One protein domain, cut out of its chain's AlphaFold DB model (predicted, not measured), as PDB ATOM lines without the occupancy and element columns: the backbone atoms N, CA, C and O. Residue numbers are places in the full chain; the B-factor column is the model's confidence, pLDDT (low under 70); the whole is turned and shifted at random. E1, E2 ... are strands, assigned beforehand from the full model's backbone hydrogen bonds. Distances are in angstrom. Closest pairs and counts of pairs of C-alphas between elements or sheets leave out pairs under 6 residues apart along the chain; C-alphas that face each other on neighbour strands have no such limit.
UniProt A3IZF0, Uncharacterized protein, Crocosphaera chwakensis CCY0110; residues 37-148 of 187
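Overview. This is residues 37 to 148 of the 187 residues of an uncharacterized protein of Crocosphaera chwakensis CCY0110 (UniProt A3IZF0). The domain is a closed barrel of eight strands: the chain winds once round the ring from E1 to E8, each strand next to the one before, and E8 comes back beside E1. E2, E3 and E4 are long strands that bend as they go, and the turns at the two ends of E3 hold the two C-alphas farthest apart, while the wall at E6, E7 and E8 is built of shorter strands. The printed part has 112 residues with no named helix and eight named strands, E1 to E8 in chain order, each antiparallel to its neighbours; the class is all strand. It is compact, with a radius of gyration of the C-alphas of 13.3 A, and elongated in outline, spanning 40 by 25 by 23 A.

Arrangement. The barrel has E3, residues 65 to 76, with E2, residues 52 to 62, on one side of it and E4, residues 79 to 90, on the other side. E2 and E3 form a hairpin at 171 degrees between their directions, with N 57 and O 69 within hydrogen-bond range at 2.8 A. E3 and E4 form a hairpin at 168 degrees, with N 72 and O 84 at 2.8 A. E4 and E5, residues 95 to 104, form a hairpin at 135 degrees, with N 85 and O 102 at 2.8 A. E5 and E6, residues 114 to 119, form a hairpin at 139 degrees, with N 96 and O 117 at 2.8 A. E6 and E7, residues 125 to 132, form a hairpin at 161 degrees, with N 116 and O 130 at 2.9 A. E7 and E8, residues 143 to 148, form a hairpin at 157 degrees, with N 145 and O 129 at 2.8 A. E8 and E1, residues 37 to 43, are antiparallel neighbours at 163 degrees and close the ring, with N 40 and O 146 at 2.8 A and N 38 and O 148 at 2.8 A. E1 and E2 form a hairpin at 114 degrees, in which E2 is beside residues 37 to 39 of E1; N 37 and O 54 are 2.8 A apart. The eight strands together are a meander, each strand the antiparallel neighbour of the one before. Among the pairs that are apart are E1 and E5, E2 and E6, E3 and E7, and E4 and E8.

Along the chain. E1 begins at C-alpha 37, at (10.612, -38.069, 37.776), and measures 18.7 A from first to last C-alpha. E3 is 32.2 A long, from C-alpha 65 at (7.468, -36.308, 17.826) to C-alpha 76 at (3.747, -30.362, 49.247). E4 is 30.1 A long, E2 28.2 A and E5 26.3 A. E6 measures 16.3 A, E7 20.4 A and E8 17.4 A, and E8 ends at C-alpha 148, at (15.006, -34.867, 37.515). E2 bends by 54 degrees at residue 58, E3 by 56 degrees at residue 69, E4 by 68 degrees at residue 87, E5 by 58 degrees at residue 101 and E7 by 63 degrees at residue 128.

Size, cuts and confidence. The two C-alphas farthest apart are those of Gly 63 and Ala 78, at 42.1 A, while the first and last printed C-alphas, those of Trp 37 and Ile 148, are 5.4 A apart. The printed part has no cut. The links E2 to E3, E3 to E4, E4 to E5 and E6 to E7 are tight. The links E1 to E2, with 8 residues, E5 to E6, with 9, and E7 to E8, with 10, are short, and no link is long. The mean pLDDT of the printed part of this model is 97.2, and no printed residue is under 70.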
ATOM      1  N   TRP A  37      10.064 -39.417  37.821       97.88
ATOM      2  CA  TRP A  37      10.612 -38.069  37.776       97.88
ATOM      3  C   TRP A  37      10.295 -37.341  39.077       97.88
ATOM      4  O   TRP A  37       9.131 -37.215  39.460       97.88
ATOM      5  N   ASN A  38      11.327 -36.840  39.749       97.75
ATOM      6  CA  ASN A  38      11.193 -36.015  40.943       97.75
ATOM      7  C   ASN A  38      10.971 -34.564  40.528       97.75
ATOM      8  O   ASN A  38      11.845 -33.966  39.903       97.75
ATOM      9  N   VAL A  39       9.798 -34.019  40.853       98.25
ATOM     10  CA  VAL A  39       9.362 -32.685  40.432       98.25
ATOM     11  C   VAL A  39       9.681 -31.653  41.512       98.25
ATOM     12  O   VAL A  39       9.370 -31.841  42.691       98.25
ATOM     13  N   PHE A  40      10.248 -30.531  41.080       97.94
ATOM     14  CA  PHE A  40      10.483 -29.329  41.875       97.94
ATOM     15  C   PHE A  40       9.618 -28.218  41.302       97.94
ATOM     16  O   PHE A  40       9.708 -27.920  40.116       97.94
ATOM     17  N   ALA A  41       8.750 -27.626  42.115       98.19
ATOM     18  CA  ALA A  41       7.695 -26.758  41.610       98.19
ATOM     19  C   ALA A  41       7.349 -25.650  42.608       98.19
ATOM     20  O   ALA A  41       7.350 -25.868  43.820       98.19
ATOM     21  N   THR A  42       7.052 -24.451  42.105       98.50
ATOM     22  CA  THR A  42       6.621 -23.294  42.907       98.50
ATOM     23  C   THR A  42       5.530 -22.520  42.177       98.50
ATOM     24  O   THR A  42       5.697 -22.182  41.010       98.50
ATOM     25  N   ASP A  43       4.419 -22.247  42.865       98.19
ATOM     26  CA  ASP A  43       3.326 -21.440  42.313       98.19
ATOM     27  C   ASP A  43       3.566 -19.928  42.476       98.19
ATOM     28  O   ASP A  43       4.382 -19.490  43.289       98.19
ATOM     29  N   ASP A  44       2.804 -19.105  41.754       98.38
ATOM     30  CA  ASP A  44       2.881 -17.635  41.807       98.38
ATOM     31  C   ASP A  44       2.532 -17.037  43.186       98.38
ATOM     32  O   ASP A  44       2.694 -15.835  43.420       98.38
ATOM     33  N   ARG A  45       2.024 -17.848  44.125       97.56
ATOM     34  CA  ARG A  45       1.794 -17.455  45.525       97.56
ATOM     35  C   ARG A  45       2.949 -17.850  46.445       97.56
ATOM     36  O   ARG A  45       2.900 -17.517  47.629       97.56
ATOM     37  N   GLY A  46       3.976 -18.514  45.923       97.56
ATOM     38  CA  GLY A  46       5.140 -18.982  46.664       97.56
ATOM     39  C   GLY A  46       4.931 -20.310  47.392       97.56
ATOM     40  O   GLY A  46       5.737 -20.638  48.263       97.56
ATOM     41  N   ASN A  47       3.876 -21.073  47.085       97.06
ATOM     42  CA  ASN A  47       3.745 -22.433  47.610       97.06
ATOM     43  C   ASN A  47       4.701 -23.361  46.858       97.06
ATOM     44  O   ASN A  47       4.710 -23.362  45.626       97.06
ATOM     45  N   THR A  48       5.464 -24.173  47.592       97.94
ATOM     46  CA  THR A  48       6.324 -25.202  47.000       97.94
ATOM     47  C   THR A  48       5.607 -26.543  46.939       97.94
ATOM     48  O   THR A  48       4.845 -26.908  47.838       97.94
ATOM     49  N   TRP A  49       5.869 -27.290  45.873       97.19
ATOM     50  CA  TRP A  49       5.273 -28.600  45.599       97.19
ATOM     51  C   TRP A  49       6.331 -29.709  45.618       97.19
ATOM     52  O   TRP A  49       6.297 -30.654  44.826       97.19
ATOM     53  N   ASP A  50       7.297 -29.568  46.527       90.69
ATOM     54  CA  ASP A  50       8.413 -30.496  46.680       90.69
ATOM     55  C   ASP A  50       7.922 -31.897  47.079       90.69
ATOM     56  O   ASP A  50       7.057 -32.065  47.947       90.69
ATOM     57  N   GLY A  51       8.504 -32.920  46.449       93.19
ATOM     58  CA  GLY A  51       8.085 -34.316  46.608       93.19
ATOM     59  C   GLY A  51       6.929 -34.723  45.693       93.19
ATOM     60  O   GLY A  51       6.407 -35.831  45.834       93.19
ATOM     61  N   THR A  52       6.522 -33.844  44.772       97.81
ATOM     62  CA  THR A  52       5.681 -34.224  43.635       97.81
ATOM     63  C   THR A  52       6.457 -35.180  42.736       97.81
ATOM     64  O   THR A  52       7.660 -35.019  42.528       97.81
ATOM     65  N   THR A  53       5.771 -36.188  42.201       98.25
ATOM     66  CA  THR A  53       6.371 -37.116  41.235       98.25
ATOM     67  C   THR A  53       5.612 -37.105  39.920       98.25
ATOM     68  O   THR A  53       4.394 -36.924  39.895       98.25
ATOM     69  N   LEU A  54       6.348 -37.290  38.830       98.56
ATOM     70  CA  LEU A  54       5.852 -37.376  37.465       98.56
ATOM     71  C   LEU A  54       6.209 -38.760  36.913       98.56
ATOM     72  O   LEU A  54       7.347 -39.210  37.012       98.56
ATOM     73  N   LEU A  55       5.223 -39.458  36.362       98.19
ATOM     74  CA  LEU A  55       5.407 -40.768  35.746       98.19
ATOM     75  C   LEU A  55       4.789 -40.767  34.354       98.19
ATOM     76  O   LEU A  55       3.574 -40.625  34.230       98.19
ATOM     77  N   PHE A  56       5.610 -40.989  33.332       98.44
ATOM     78  CA  PHE A  56       5.136 -41.281  31.983       98.44
ATOM     79  C   PHE A  56       4.802 -42.770  31.890       98.44
ATOM     80  O   PHE A  56       5.665 -43.625  32.077       98.44
ATOM     81  N   THR A  57       3.537 -43.086  31.634       98.00
ATOM     82  CA  THR A  57       3.036 -44.465  31.553       98.00
ATOM     83  C   THR A  57       3.033 -45.007  30.131       98.00
ATOM     84  O   THR A  57       2.980 -46.219  29.943       98.00
ATOM     85  N   SER A  58       3.055 -44.123  29.134       98.12
ATOM     86  CA  SER A  58       3.080 -44.479  27.719       98.12
ATOM     87  C   SER A  58       3.843 -43.427  26.925       98.12
ATOM     88  O   SER A  58       3.722 -42.231  27.198       98.12
ATOM     89  N   GLN A  59       4.594 -43.887  25.927       98.25
ATOM     90  CA  GLN A  59       5.210 -43.060  24.901       98.25
ATOM     91  C   GLN A  59       5.101 -43.793  23.563       98.25
ATOM     92  O   GLN A  59       5.507 -44.950  23.449       98.25
ATOM     93  N   ILE A  60       4.520 -43.137  22.560       97.19
ATOM     94  CA  ILE A  60       4.285 -43.709  21.233       97.19
ATOM     95  C   ILE A  60       4.818 -42.742  20.181       97.19
ATOM     96  O   ILE A  60       4.404 -41.582  20.138       97.19
ATOM     97  N   ASP A  61       5.695 -43.230  19.308       95.94
ATOM     98  CA  ASP A  61       6.238 -42.447  18.198       95.94
ATOM     99  C   ASP A  61       5.120 -41.925  17.284       95.94
ATOM    100  O   ASP A  61       4.194 -42.649  16.903       95.94
ATOM    101  N   ASN A  62       5.222 -40.657  16.895       94.75
ATOM    102  CA  ASN A  62       4.274 -39.972  16.026       94.75
ATOM    103  C   ASN A  62       5.020 -39.049  15.050       94.75
ATOM    104  O   ASN A  62       5.036 -37.822  15.189       94.75
ATOM    105  N   GLY A  63       5.663 -39.667  14.057       93.06
ATOM    106  CA  GLY A  63       6.564 -38.974  13.139       93.06
ATOM    107  C   GLY A  63       7.857 -38.595  13.851       93.06
ATOM    108  O   GLY A  63       8.518 -39.461  14.417       93.06
ATOM    109  N   ASP A  64       8.193 -37.308  13.837       93.88
ATOM    110  CA  ASP A  64       9.386 -36.791  14.517       93.88
ATOM    111  C   ASP A  64       9.141 -36.498  16.005       93.88
ATOM    112  O   ASP A  64      10.082 -36.225  16.739       93.88
ATOM    113  N   ASN A  65       7.886 -36.560  16.450       96.12
ATOM    114  CA  ASN A  65       7.468 -36.308  17.826       96.12
ATOM    115  C   ASN A  65       7.082 -37.627  18.516       96.12
ATOM    116  O   ASN A  65       6.945 -38.662  17.865       96.12
ATOM    117  N   ALA A  66       6.802 -37.574  19.815       97.06
ATOM    118  CA  ALA A  66       6.226 -38.681  20.570       97.06
ATOM    119  C   ALA A  66       4.962 -38.236  21.318       97.06
ATOM    120  O   ALA A  66       4.951 -37.198  21.977       97.06
ATOM    121  N   LEU A  67       3.891 -39.025  21.224       98.12
ATOM    122  CA  LEU A  67       2.703 -38.869  22.062       98.12
ATOM    123  C   LEU A  67       2.971 -39.504  23.419       98.12
ATOM    124  O   LEU A  67       3.468 -40.628  23.476       98.12
ATOM    125  N   VAL A  68       2.622 -38.803  24.494       98.62
ATOM    126  CA  VAL A  68       2.877 -39.265  25.861       98.62
ATOM    127  C   VAL A  68       1.620 -39.247  26.713       98.62
ATOM    128  O   VAL A  68       0.748 -38.394  26.551       98.62
ATOM    129  N   GLU A  69       1.554 -40.177  27.656       98.81
ATOM    130  CA  GLU A  69       0.531 -40.234  28.700       98.81
ATOM    131  C   GLU A  69       1.208 -40.473  30.045       98.81
ATOM    132  O   GLU A  69       2.271 -41.099  30.113       98.81
ATOM    133  N   GLY A  70       0.593 -40.002  31.124       98.69
ATOM    134  CA  GLY A  70       1.157 -40.196  32.447       98.69
ATOM    135  C   GLY A  70       0.343 -39.582  33.570       98.69
ATOM    136  O   GLY A  70      -0.826 -39.230  33.404       98.69
ATOM    137  N   ILE A  71       0.983 -39.475  34.733       98.75
ATOM    138  CA  ILE A  71       0.395 -38.903  35.940       98.75
ATOM    139  C   ILE A  71       1.367 -37.974  36.676       98.75
ATOM    140  O   ILE A  71       2.556 -38.272  36.795       98.75
ATOM    141  N   PHE A  72       0.827 -36.896  37.242       98.69
ATOM    142  CA  PHE A  72       1.435 -36.142  38.334       98.69
ATOM    143  C   PHE A  72       0.834 -36.602  39.662       98.69
ATOM    144  O   PHE A  72      -0.387 -36.658  39.814       98.69
ATOM    145  N   LYS A  73       1.676 -36.898  40.651       98.50
ATOM    146  CA  LYS A  73       1.262 -37.124  42.041       98.50
ATOM    147  C   LYS A  73       1.650 -35.911  42.870       98.50
ATOM    148  O   LYS A  73       2.793 -35.803  43.310       98.50
ATOM    149  N   TRP A  74       0.694 -35.008  43.055       98.12
ATOM    150  CA  TRP A  74       0.893 -33.711  43.688       98.12
ATOM    151  C   TRP A  74       1.078 -33.833  45.197       98.12
ATOM    152  O   TRP A  74       0.215 -34.351  45.921       98.12
ATOM    153  N   ARG A  75       2.201 -33.298  45.674       97.81
ATOM    154  CA  ARG A  75       2.573 -33.252  47.086       97.81
ATOM    155  C   ARG A  75       3.171 -31.891  47.420       97.81
ATOM    156  O   ARG A  75       3.802 -31.258  46.585       97.81
ATOM    157  N   SER A  76       2.987 -31.462  48.659       96.38
ATOM    158  CA  SER A  76       3.747 -30.362  49.247       96.38
ATOM    159  C   SER A  76       4.164 -30.711  50.672       96.38
ATOM    160  O   SER A  76       3.884 -31.799  51.190       96.38
ATOM    161  N   ASN A  77       4.794 -29.757  51.354       93.44
ATOM    162  CA  ASN A  77       5.082 -29.859  52.784       93.44
ATOM    163  C   ASN A  77       3.826 -30.079  53.657       93.44
ATOM    164  O   ASN A  77       3.942 -30.613  54.759       93.44
ATOM    165  N   ALA A  78       2.636 -29.703  53.174       94.31
ATOM    166  CA  ALA A  78       1.368 -29.879  53.878       94.31
ATOM    167  C   ALA A  78       0.766 -31.287  53.711       94.31
ATOM    168  O   ALA A  78      -0.159 -31.638  54.445       94.31
ATOM    169  N   GLY A  79       1.283 -32.100  52.782       95.38
ATOM    170  CA  GLY A  79       0.838 -33.474  52.554       95.38
ATOM    171  C   GLY A  79       0.572 -33.798  51.087       95.38
ATOM    172  O   GLY A  79       1.076 -33.136  50.181       95.38
ATOM    173  N   GLU A  80      -0.205 -34.856  50.864       97.12
ATOM    174  CA  GLU A  80      -0.615 -35.317  49.533       97.12
ATOM    175  C   GLU A  80      -1.920 -34.644  49.110       97.12
ATOM    176  O   GLU A  80      -2.898 -34.633  49.863       97.12
ATOM    177  N   PHE A  81      -1.929 -34.098  47.896       97.75
ATOM    178  CA  PHE A  81      -3.054 -33.329  47.364       97.75
ATOM    179  C   PHE A  81      -3.849 -34.113  46.322       97.75
ATOM    180  O   PHE A  81      -5.049 -33.897  46.177       97.75
ATOM    181  N   GLY A  82      -3.231 -35.061  45.622       98.06
ATOM    182  CA  GLY A  82      -3.944 -35.980  44.740       98.06
ATOM    183  C   GLY A  82      -3.117 -36.399  43.541       98.06
ATOM    184  O   GLY A  82      -1.907 -36.184  43.486       98.06
ATOM    185  N   THR A  83      -3.780 -37.037  42.582       98.56
ATOM    186  CA  THR A  83      -3.161 -37.466  41.328       98.56
ATOM    187  C   THR A  83      -3.920 -36.874  40.151       98.56
ATOM    188  O   THR A  83      -5.148 -36.921  40.112       98.56
ATOM    189  N   GLU A  84      -3.181 -36.329  39.198       98.56
ATOM    190  CA  GLU A  84      -3.694 -35.796  37.943       98.56
ATOM    191  C   GLU A  84      -3.144 -36.633  36.793       98.56
ATOM    192  O   GLU A  84      -1.931 -36.796  36.679       98.56
ATOM    193  N   ALA A  85      -4.024 -37.168  35.951       98.69
ATOM    194  CA  ALA A  85      -3.631 -37.786  34.693       98.69
ATOM    195  C   ALA A  85      -3.472 -36.720  33.606       98.69
ATOM    196  O   ALA A  85      -4.179 -35.705  33.607       98.69
ATOM    197  N   PHE A  86      -2.549 -36.961  32.678       98.75
ATOM    198  CA  PHE A  86      -2.308 -36.085  31.540       98.75
ATOM    199  C   PHE A  86      -2.099 -36.867  30.244       98.75
ATOM    200  O   PHE A  86      -1.717 -38.040  30.235       98.75
ATOM    201  N   VAL A  87      -2.280 -36.147  29.142       98.75
ATOM    202  CA  VAL A  87      -1.817 -36.515  27.799       98.75
ATOM    203  C   VAL A  87      -0.940 -35.392  27.255       98.75
ATOM    204  O   VAL A  87      -1.088 -34.243  27.669       98.75
ATOM    205  N   GLY A  88      -0.031 -35.687  26.334       98.56
ATOM    206  CA  GLY A  88       0.886 -34.675  25.825       98.56
ATOM    207  C   GLY A  88       1.657 -35.070  24.578       98.56
ATOM    208  O   GLY A  88       1.415 -36.106  23.957       98.56
ATOM    209  N   THR A  89       2.591 -34.209  24.194       98.50
ATOM    210  CA  THR A  89       3.518 -34.426  23.084       98.50
ATOM    211  C   THR A  89       4.916 -33.969  23.485       98.50
ATOM    212  O   THR A  89       5.089 -32.856  23.977       98.50
ATOM    213  N   LEU A  90       5.900 -34.838  23.265       98.25
ATOM    214  CA  LEU A  90       7.313 -34.479  23.222       98.25
ATOM    215  C   LEU A  90       7.680 -34.208  21.763       98.25
ATOM    216  O   LEU A  90       7.569 -35.094  20.913       98.25
ATOM    217  N   PHE A  91       8.074 -32.980  21.459       97.38
ATOM    218  CA  PHE A  91       8.411 -32.556  20.109       97.38
ATOM    219  C   PHE A  91       9.881 -32.837  19.774       97.38
ATOM    220  O   PHE A  91      10.731 -32.972  20.654       97.38
ATOM    221  N   SER A  92      10.190 -32.893  18.477       95.44
ATOM    222  CA  SER A  92      11.561 -33.070  17.961       95.44
ATOM    223  C   SER A  92      12.562 -31.990  18.381       95.44
ATOM    224  O   SER A  92      13.767 -32.234  18.352       95.44
ATOM    225  N   ASP A  93      12.094 -30.813  18.799       95.75
ATOM    226  CA  ASP A  93      12.923 -29.738  19.354       95.75
ATOM    227  C   ASP A  93      13.103 -29.828  20.880       95.75
ATOM    228  O   ASP A  93      13.631 -28.902  21.493       95.75
ATOM    229  N   LEU A  94      12.690 -30.952  21.478       97.00
ATOM    230  CA  LEU A  94      12.703 -31.236  22.913       97.00
ATOM    231  C   LEU A  94      11.728 -30.400  23.746       97.00
ATOM    232  O   LEU A  94      11.736 -30.515  24.974       97.00
ATOM    233  N   SER A  95      10.859 -29.604  23.119       98.19
ATOM    234  CA  SER A  95       9.736 -29.009  23.837       98.19
ATOM    235  C   SER A  95       8.737 -30.092  24.256       98.19
ATOM    236  O   SER A  95       8.503 -31.077  23.551       98.19
ATOM    237  N   LEU A  96       8.170 -29.933  25.447       98.62
ATOM    238  CA  LEU A  96       7.198 -30.840  26.039       98.62
ATOM    239  C   LEU A  96       5.922 -30.062  26.335       98.62
ATOM    240  O   LEU A  96       5.959 -29.087  27.078       98.62
ATOM    241  N   GLU A  97       4.793 -30.522  25.805       98.69
ATOM    242  CA  GLU A  97       3.473 -29.974  26.122       98.69
ATOM    243  C   GLU A  97       2.585 -31.065  26.714       98.69
ATOM    244  O   GLU A  97       2.351 -32.092  26.076       98.69
ATOM    245  N   LEU A  98       2.059 -30.841  27.919       98.75
ATOM    246  CA  LEU A  98       1.138 -31.753  28.598       98.75
ATOM    247  C   LEU A  98      -0.171 -31.033  28.922       98.75
ATOM    248  O   LEU A  98      -0.203 -29.839  29.215       98.75
ATOM    249  N   THR A  99      -1.277 -31.763  28.904       98.69
ATOM    250  CA  THR A  99      -2.596 -31.275  29.309       98.69
ATOM    251  C   THR A  99      -3.224 -32.271  30.267       98.69
ATOM    252  O   THR A  99      -3.468 -33.425  29.908       98.69
ATOM    253  N   GLY A 100      -3.513 -31.806  31.479       98.38
ATOM    254  CA  GLY A 100      -4.266 -32.556  32.469       98.38
ATOM    255  C   GLY A 100      -5.690 -32.830  32.003       98.38
ATOM    256  O   GLY A 100      -6.397 -31.917  31.569       98.38
ATOM    257  N   ASN A 101      -6.132 -34.080  32.104       97.56
ATOM    258  CA  ASN A 101      -7.451 -34.506  31.633       97.56
ATOM    259  C   ASN A 101      -8.334 -35.122  32.728       97.56
ATOM    260  O   ASN A 101      -9.557 -35.098  32.590       97.56
ATOM    261  N   GLU A 102      -7.759 -35.622  33.824       98.00
ATOM    262  CA  GLU A 102      -8.523 -36.252  34.904       98.00
ATOM    263  C   GLU A 102      -7.863 -36.046  36.274       98.00
ATOM    264  O   GLU A 102      -6.648 -36.157  36.410       98.00
ATOM    265  N   ILE A 103      -8.675 -35.794  37.308       98.31
ATOM    266  CA  ILE A 103      -8.239 -35.836  38.712       98.31
ATOM    267  C   ILE A 103      -8.714 -37.145  39.339       98.31
ATOM    268  O   ILE A 103      -9.916 -37.350  39.538       98.31
ATOM    269  N   LEU A 104      -7.766 -38.008  39.697       97.94
ATOM    270  CA  LEU A 104      -8.047 -39.288  40.336       97.94
ATOM    271  C   LEU A 104      -8.363 -39.074  41.822       97.94
ATOM    272  O   LEU A 104      -7.673 -38.332  42.522       97.94
ATOM    273  N   GLN A 105      -9.416 -39.731  42.315       96.69
ATOM    274  CA  GLN A 105      -9.832 -39.631  43.716       96.69
ATOM    275  C   GLN A 105      -9.112 -40.664  44.599       96.69
ATOM    276  O   GLN A 105      -8.927 -41.805  44.168       96.69
ATOM    277  N   PRO A 106      -8.774 -40.316  45.856       94.69
ATOM    278  CA  PRO A 106      -9.091 -39.059  46.542       94.69
ATOM    279  C   PRO A 106      -8.184 -37.885  46.133       94.69
ATOM    280  O   PRO A 106      -7.003 -38.064  45.854       94.69
ATOM    281  N   SER A 107      -8.739 -36.671  46.157       96.56
ATOM    282  CA  SER A 107      -8.013 -35.427  45.867       96.56
ATOM    283  C   SER A 107      -8.463 -34.281  46.776       96.56
ATOM    284  O   SER A 107      -9.573 -34.289  47.312       96.56
ATOM    285  N   GLN A 108      -7.594 -33.292  46.957       95.44
ATOM    286  CA  GLN A 108      -7.800 -32.120  47.793       95.44
ATOM    287  C   GLN A 108      -7.175 -30.901  47.117       95.44
ATOM    288  O   GLN A 108      -5.960 -30.777  47.046       95.44
ATOM    289  N   GLY A 109      -8.010 -29.980  46.636       92.50
ATOM    290  CA  GLY A 109      -7.555 -28.650  46.220       92.50
ATOM    291  C   GLY A 109      -6.676 -28.589  44.965       92.50
ATOM    292  O   GLY A 109      -6.139 -27.520  44.692       92.50
ATOM    293  N   ILE A 110      -6.555 -29.679  44.200       96.62
ATOM    294  CA  ILE A 110      -5.922 -29.681  42.873       96.62
ATOM    295  C   ILE A 110      -6.973 -29.610  41.766       96.62
ATOM    296  O   ILE A 110      -8.126 -30.015  41.939       96.62
ATOM    297  N   VAL A 111      -6.563 -29.074  40.624       97.38
ATOM    298  CA  VAL A 111      -7.353 -28.953  39.395       97.38
ATOM    299  C   VAL A 111      -6.464 -29.334  38.222       97.38
ATOM    300  O   VAL A 111      -5.246 -29.317  38.363       97.38
ATOM    301  N   THR A 112      -7.057 -29.653  37.073       98.19
ATOM    302  CA  THR A 112      -6.263 -29.918  35.875       98.19
ATOM    303  C   THR A 112      -5.592 -28.649  35.350       98.19
ATOM    304  O   THR A 112      -6.179 -27.560  35.412       98.19
ATOM    305  N   ALA A 113      -4.383 -28.785  34.805       98.38
ATOM    306  CA  ALA A 113      -3.628 -27.677  34.222       98.38
ATOM    307  C   ALA A 113      -3.004 -28.032  32.860       98.38
ATOM    308  O   ALA A 113      -3.006 -29.180  32.417       98.38
ATOM    309  N   GLN A 114      -2.519 -27.009  32.162       98.50
ATOM    310  CA  GLN A 114      -1.661 -27.159  30.991       98.50
ATOM    311  C   GLN A 114      -0.216 -26.964  31.431       98.50
ATOM    312  O   GLN A 114       0.054 -26.039  32.192       98.50
ATOM    313  N   TYR A 115       0.689 -27.797  30.933       98.69
ATOM    314  CA  TYR A 115       2.103 -27.783  31.277       98.69
ATOM    315  C   TYR A 115       2.940 -27.632  30.012       98.69
ATOM    316  O   TYR A 115       2.653 -28.267  28.996       98.69
ATOM    317  N   THR A 116       3.990 -26.828  30.088       98.75
ATOM    318  CA  THR A 116       5.022 -26.707  29.053       98.75
ATOM    319  C   THR A 116       6.385 -26.874  29.699       98.75
ATOM    320  O   THR A 116       6.534 -26.442  30.836       98.75
ATOM    321  N   ALA A 117       7.362 -27.472  29.024       98.75
ATOM    322  CA  ALA A 117       8.742 -27.567  29.504       98.75
ATOM    323  C   ALA A 117       9.717 -27.887  28.359       98.75
ATOM    324  O   ALA A 117       9.304 -28.047  27.210       98.75
ATOM    325  N   ILE A 118      11.002 -28.025  28.684       98.50
ATOM    326  CA  ILE A 118      12.056 -28.480  27.772       98.50
ATOM    327  C   ILE A 118      12.733 -29.714  28.370       98.50
ATOM    328  O   ILE A 118      13.170 -29.694  29.519       98.50
ATOM    329  N   VAL A 119      12.856 -30.786  27.592       98.00
ATOM    330  CA  VAL A 119      13.645 -31.966  27.969       98.00
ATOM    331  C   VAL A 119      15.109 -31.727  27.603       98.00
ATOM    332  O   VAL A 119      15.420 -31.204  26.534       98.00
ATOM    333  N   THR A 120      16.047 -32.091  28.473       96.81
ATOM    334  CA  THR A 120      17.476 -31.988  28.151       96.81
ATOM    335  C   THR A 120      17.891 -33.019  27.098       96.81
ATOM    336  O   THR A 120      17.285 -34.076  26.967       96.81
ATOM    337  N   ASN A 121      18.957 -32.735  26.339       94.75
ATOM    338  CA  ASN A 121      19.436 -33.625  25.266       94.75
ATOM    339  C   ASN A 121      19.833 -35.034  25.749       94.75
ATOM    340  O   ASN A 121      19.818 -35.971  24.956       94.75
ATOM    341  N   ASP A 122      20.233 -35.175  27.014       94.62
ATOM    342  CA  ASP A 122      20.542 -36.467  27.639       94.62
ATOM    343  C   ASP A 122      19.287 -37.219  28.111       94.62
ATOM    344  O   ASP A 122      19.375 -38.396  28.440       94.62
ATOM    345  N   GLY A 123      18.118 -36.573  28.110       95.06
ATOM    346  CA  GLY A 123      16.865 -37.158  28.571       95.06
ATOM    347  C   GLY A 123      16.760 -37.315  30.088       95.06
ATOM    348  O   GLY A 123      15.819 -37.956  30.543       95.06
ATOM    349  N   GLU A 124      17.675 -36.743  30.872       96.31
ATOM    350  CA  GLU A 124      17.733 -36.944  32.329       96.31
ATOM    351  C   GLU A 124      16.994 -35.859  33.127       96.31
ATOM    352  O   GLU A 124      16.671 -36.041  34.304       96.31
ATOM    353  N   GLN A 125      16.713 -34.711  32.503       98.00
ATOM    354  CA  GLN A 125      16.072 -33.571  33.152       98.00
ATOM    355  C   GLN A 125      14.961 -32.976  32.284       98.00
ATOM    356  O   GLN A 125      15.015 -32.977  31.054       98.00
ATOM    357  N   ILE A 126      13.960 -32.419  32.960       98.44
ATOM    358  CA  ILE A 126      12.943 -31.544  32.385       98.44
ATOM    359  C   ILE A 126      13.117 -30.181  33.052       98.44
ATOM    360  O   ILE A 126      13.090 -30.073  34.277       98.44
ATOM    361  N   ILE A 127      13.337 -29.144  32.259       98.56
ATOM    362  CA  ILE A 127      13.695 -27.801  32.714       98.56
ATOM    363  C   ILE A 127      12.759 -26.759  32.108       98.56
ATOM    364  O   ILE A 127      12.014 -27.055  31.176       98.56
ATOM    365  N   GLU A 128      12.816 -25.536  32.644       98.25
ATOM    366  CA  GLU A 128      12.016 -24.395  32.164       98.25
ATOM    367  C   GLU A 128      10.520 -24.733  32.076       98.25
ATOM    368  O   GLU A 128       9.821 -24.362  31.135       98.25
ATOM    369  N   GLY A 129      10.048 -25.508  33.054       98.69
ATOM    370  CA  GLY A 129       8.672 -25.930  33.129       98.69
ATOM    371  C   GLY A 129       7.783 -24.797  33.610       98.69
ATOM    372  O   GLY A 129       8.097 -24.117  34.580       98.69
ATOM    373  N   GLU A 130       6.630 -24.647  32.980       98.69
ATOM    374  CA  GLU A 130       5.553 -23.759  33.401       98.69
ATOM    375  C   GLU A 130       4.257 -24.567  33.456       98.69
ATOM    376  O   GLU A 130       4.058 -25.503  32.672       98.69
ATOM    377  N   TRP A 131       3.363 -24.216  34.377       98.56
ATOM    378  CA  TRP A 131       1.984 -24.679  34.346       98.56
ATOM    379  C   TRP A 131       1.014 -23.509  34.397       98.56
ATOM    380  O   TRP A 131       1.252 -22.463  35.003       98.56
ATOM    381  N   GLY A 132      -0.133 -23.700  33.763       98.00
ATOM    382  CA  GLY A 132      -1.118 -22.654  33.607       98.00
ATOM    383  C   GLY A 132      -2.500 -23.185  33.286       98.00
ATOM    384  O   GLY A 132      -2.795 -24.380  33.306       98.00
ATOM    385  N   ARG A 133      -3.401 -22.244  33.031       97.25
ATOM    386  CA  ARG A 133      -4.812 -22.541  32.828       97.25
ATOM    387  C   ARG A 133      -5.049 -23.211  31.475       97.25
ATOM    388  O   ARG A 133      -4.717 -22.641  30.443       97.25
ATOM    389  N   ILE A 134      -5.788 -24.319  31.484       95.56
ATOM    390  CA  ILE A 134      -6.384 -24.890  30.269       95.56
ATOM    391  C   ILE A 134      -7.476 -23.936  29.746       95.56
ATOM    392  O   ILE A 134      -8.353 -23.535  30.526       95.56
ATOM    393  N   PRO A 135      -7.499 -23.572  28.449       93.62
ATOM    394  CA  PRO A 135      -8.572 -22.767  27.869       93.62
ATOM    395  C   PRO A 135      -9.966 -23.343  28.162       93.62
ATOM    396  O   PRO A 135     -10.268 -24.485  27.834       93.62
ATOM    397  N   GLY A 136     -10.828 -22.551  28.807       92.81
ATOM    398  CA  GLY A 136     -12.166 -22.994  29.228       92.81
ATOM    399  C   GLY A 136     -12.204 -23.858  30.499       92.81
ATOM    400  O   GLY A 136     -13.293 -24.134  30.995       92.81
ATOM    401  N   GLY A 137     -11.050 -24.228  31.058       92.31
ATOM    402  CA  GLY A 137     -10.926 -24.978  32.305       92.31
ATOM    403  C   GLY A 137     -11.039 -24.121  33.571       92.31
ATOM    404  O   GLY A 137     -11.238 -22.894  33.519       92.31
ATOM    405  N   SER A 138     -10.888 -24.806  34.709       92.62
ATOM    406  CA  SER A 138     -10.855 -24.237  36.060       92.62
ATOM    407  C   SER A 138      -9.769 -23.172  36.218       92.62
ATOM    408  O   SER A 138      -8.798 -23.116  35.465       92.62
ATOM    409  N   ASN A 139      -9.935 -22.305  37.218       94.00
ATOM    410  CA  ASN A 139      -8.891 -21.354  37.569       94.00
ATOM    411  C   ASN A 139      -7.776 -22.086  38.327       94.00
ATOM    412  O   ASN A 139      -8.031 -22.640  39.395       94.00
ATOM    413  N   VAL A 140      -6.566 -22.063  37.781       96.44
ATOM    414  CA  VAL A 140      -5.346 -22.572  38.418       96.44
ATOM    415  C   VAL A 140      -4.458 -21.389  38.791       96.44
ATOM    416  O   VAL A 140      -4.535 -20.331  38.163       96.44
ATOM    417  N   ILE A 141      -3.650 -21.541  39.836       97.38
ATOM    418  CA  ILE A 141      -2.578 -20.591  40.148       97.38
ATOM    419  C   ILE A 141      -1.388 -21.019  39.286       97.38
ATOM    420  O   ILE A 141      -0.952 -22.153  39.476       97.38
ATOM    421  N   PRO A 142      -0.907 -20.198  38.338       98.38
ATOM    422  CA  PRO A 142       0.254 -20.548  37.524       98.38
ATOM    423  C   PRO A 142       1.506 -20.762  38.375       98.38
ATOM    424  O   PRO A 142       1.540 -20.382  39.549       98.38
ATOM    425  N   GLY A 143       2.521 -21.375  37.783       98.25
ATOM    426  CA  GLY A 143       3.798 -21.577  38.445       98.25
ATOM    427  C   GLY A 143       4.833 -22.236  37.555       98.25
ATOM    428  O   GLY A 143       4.527 -22.705  36.461       98.25
ATOM    429  N   SER A 144       6.049 -22.298  38.080       98.62
ATOM    430  CA  SER A 144       7.213 -22.870  37.410       98.62
ATOM    431  C   SER A 144       7.565 -24.237  37.990       98.62
ATOM    432  O   SER A 144       7.467 -24.433  39.208       98.62
ATOM    433  N   TRP A 145       8.055 -25.151  37.156       98.69
ATOM    434  CA  TRP A 145       8.518 -26.473  37.563       98.69
ATOM    435  C   TRP A 145       9.767 -26.947  36.816       98.69
ATOM    436  O   TRP A 145      10.145 -26.448  35.761       98.69
ATOM    437  N   SER A 146      10.414 -27.953  37.381       98.62
ATOM    438  CA  SER A 146      11.425 -28.779  36.734       98.62
ATOM    439  C   SER A 146      11.308 -30.205  37.262       98.62
ATOM    440  O   SER A 146      10.630 -30.455  38.262       98.62
ATOM    441  N   ALA A 147      11.948 -31.158  36.595       98.38
ATOM    442  CA  ALA A 147      12.016 -32.524  37.076       98.38
ATOM    443  C   ALA A 147      13.369 -33.167  36.782       98.38
ATOM    444  O   ALA A 147      14.001 -32.884  35.765       98.38
ATOM    445  N   ILE A 148      13.795 -34.058  37.672       97.81
ATOM    446  CA  ILE A 148      15.006 -34.867  37.515       97.81
ATOM    447  C   ILE A 148      14.594 -36.333  37.538       97.81
ATOM    448  O   ILE A 148      13.839 -36.747  38.423       97.81
TER     449      ILE A 148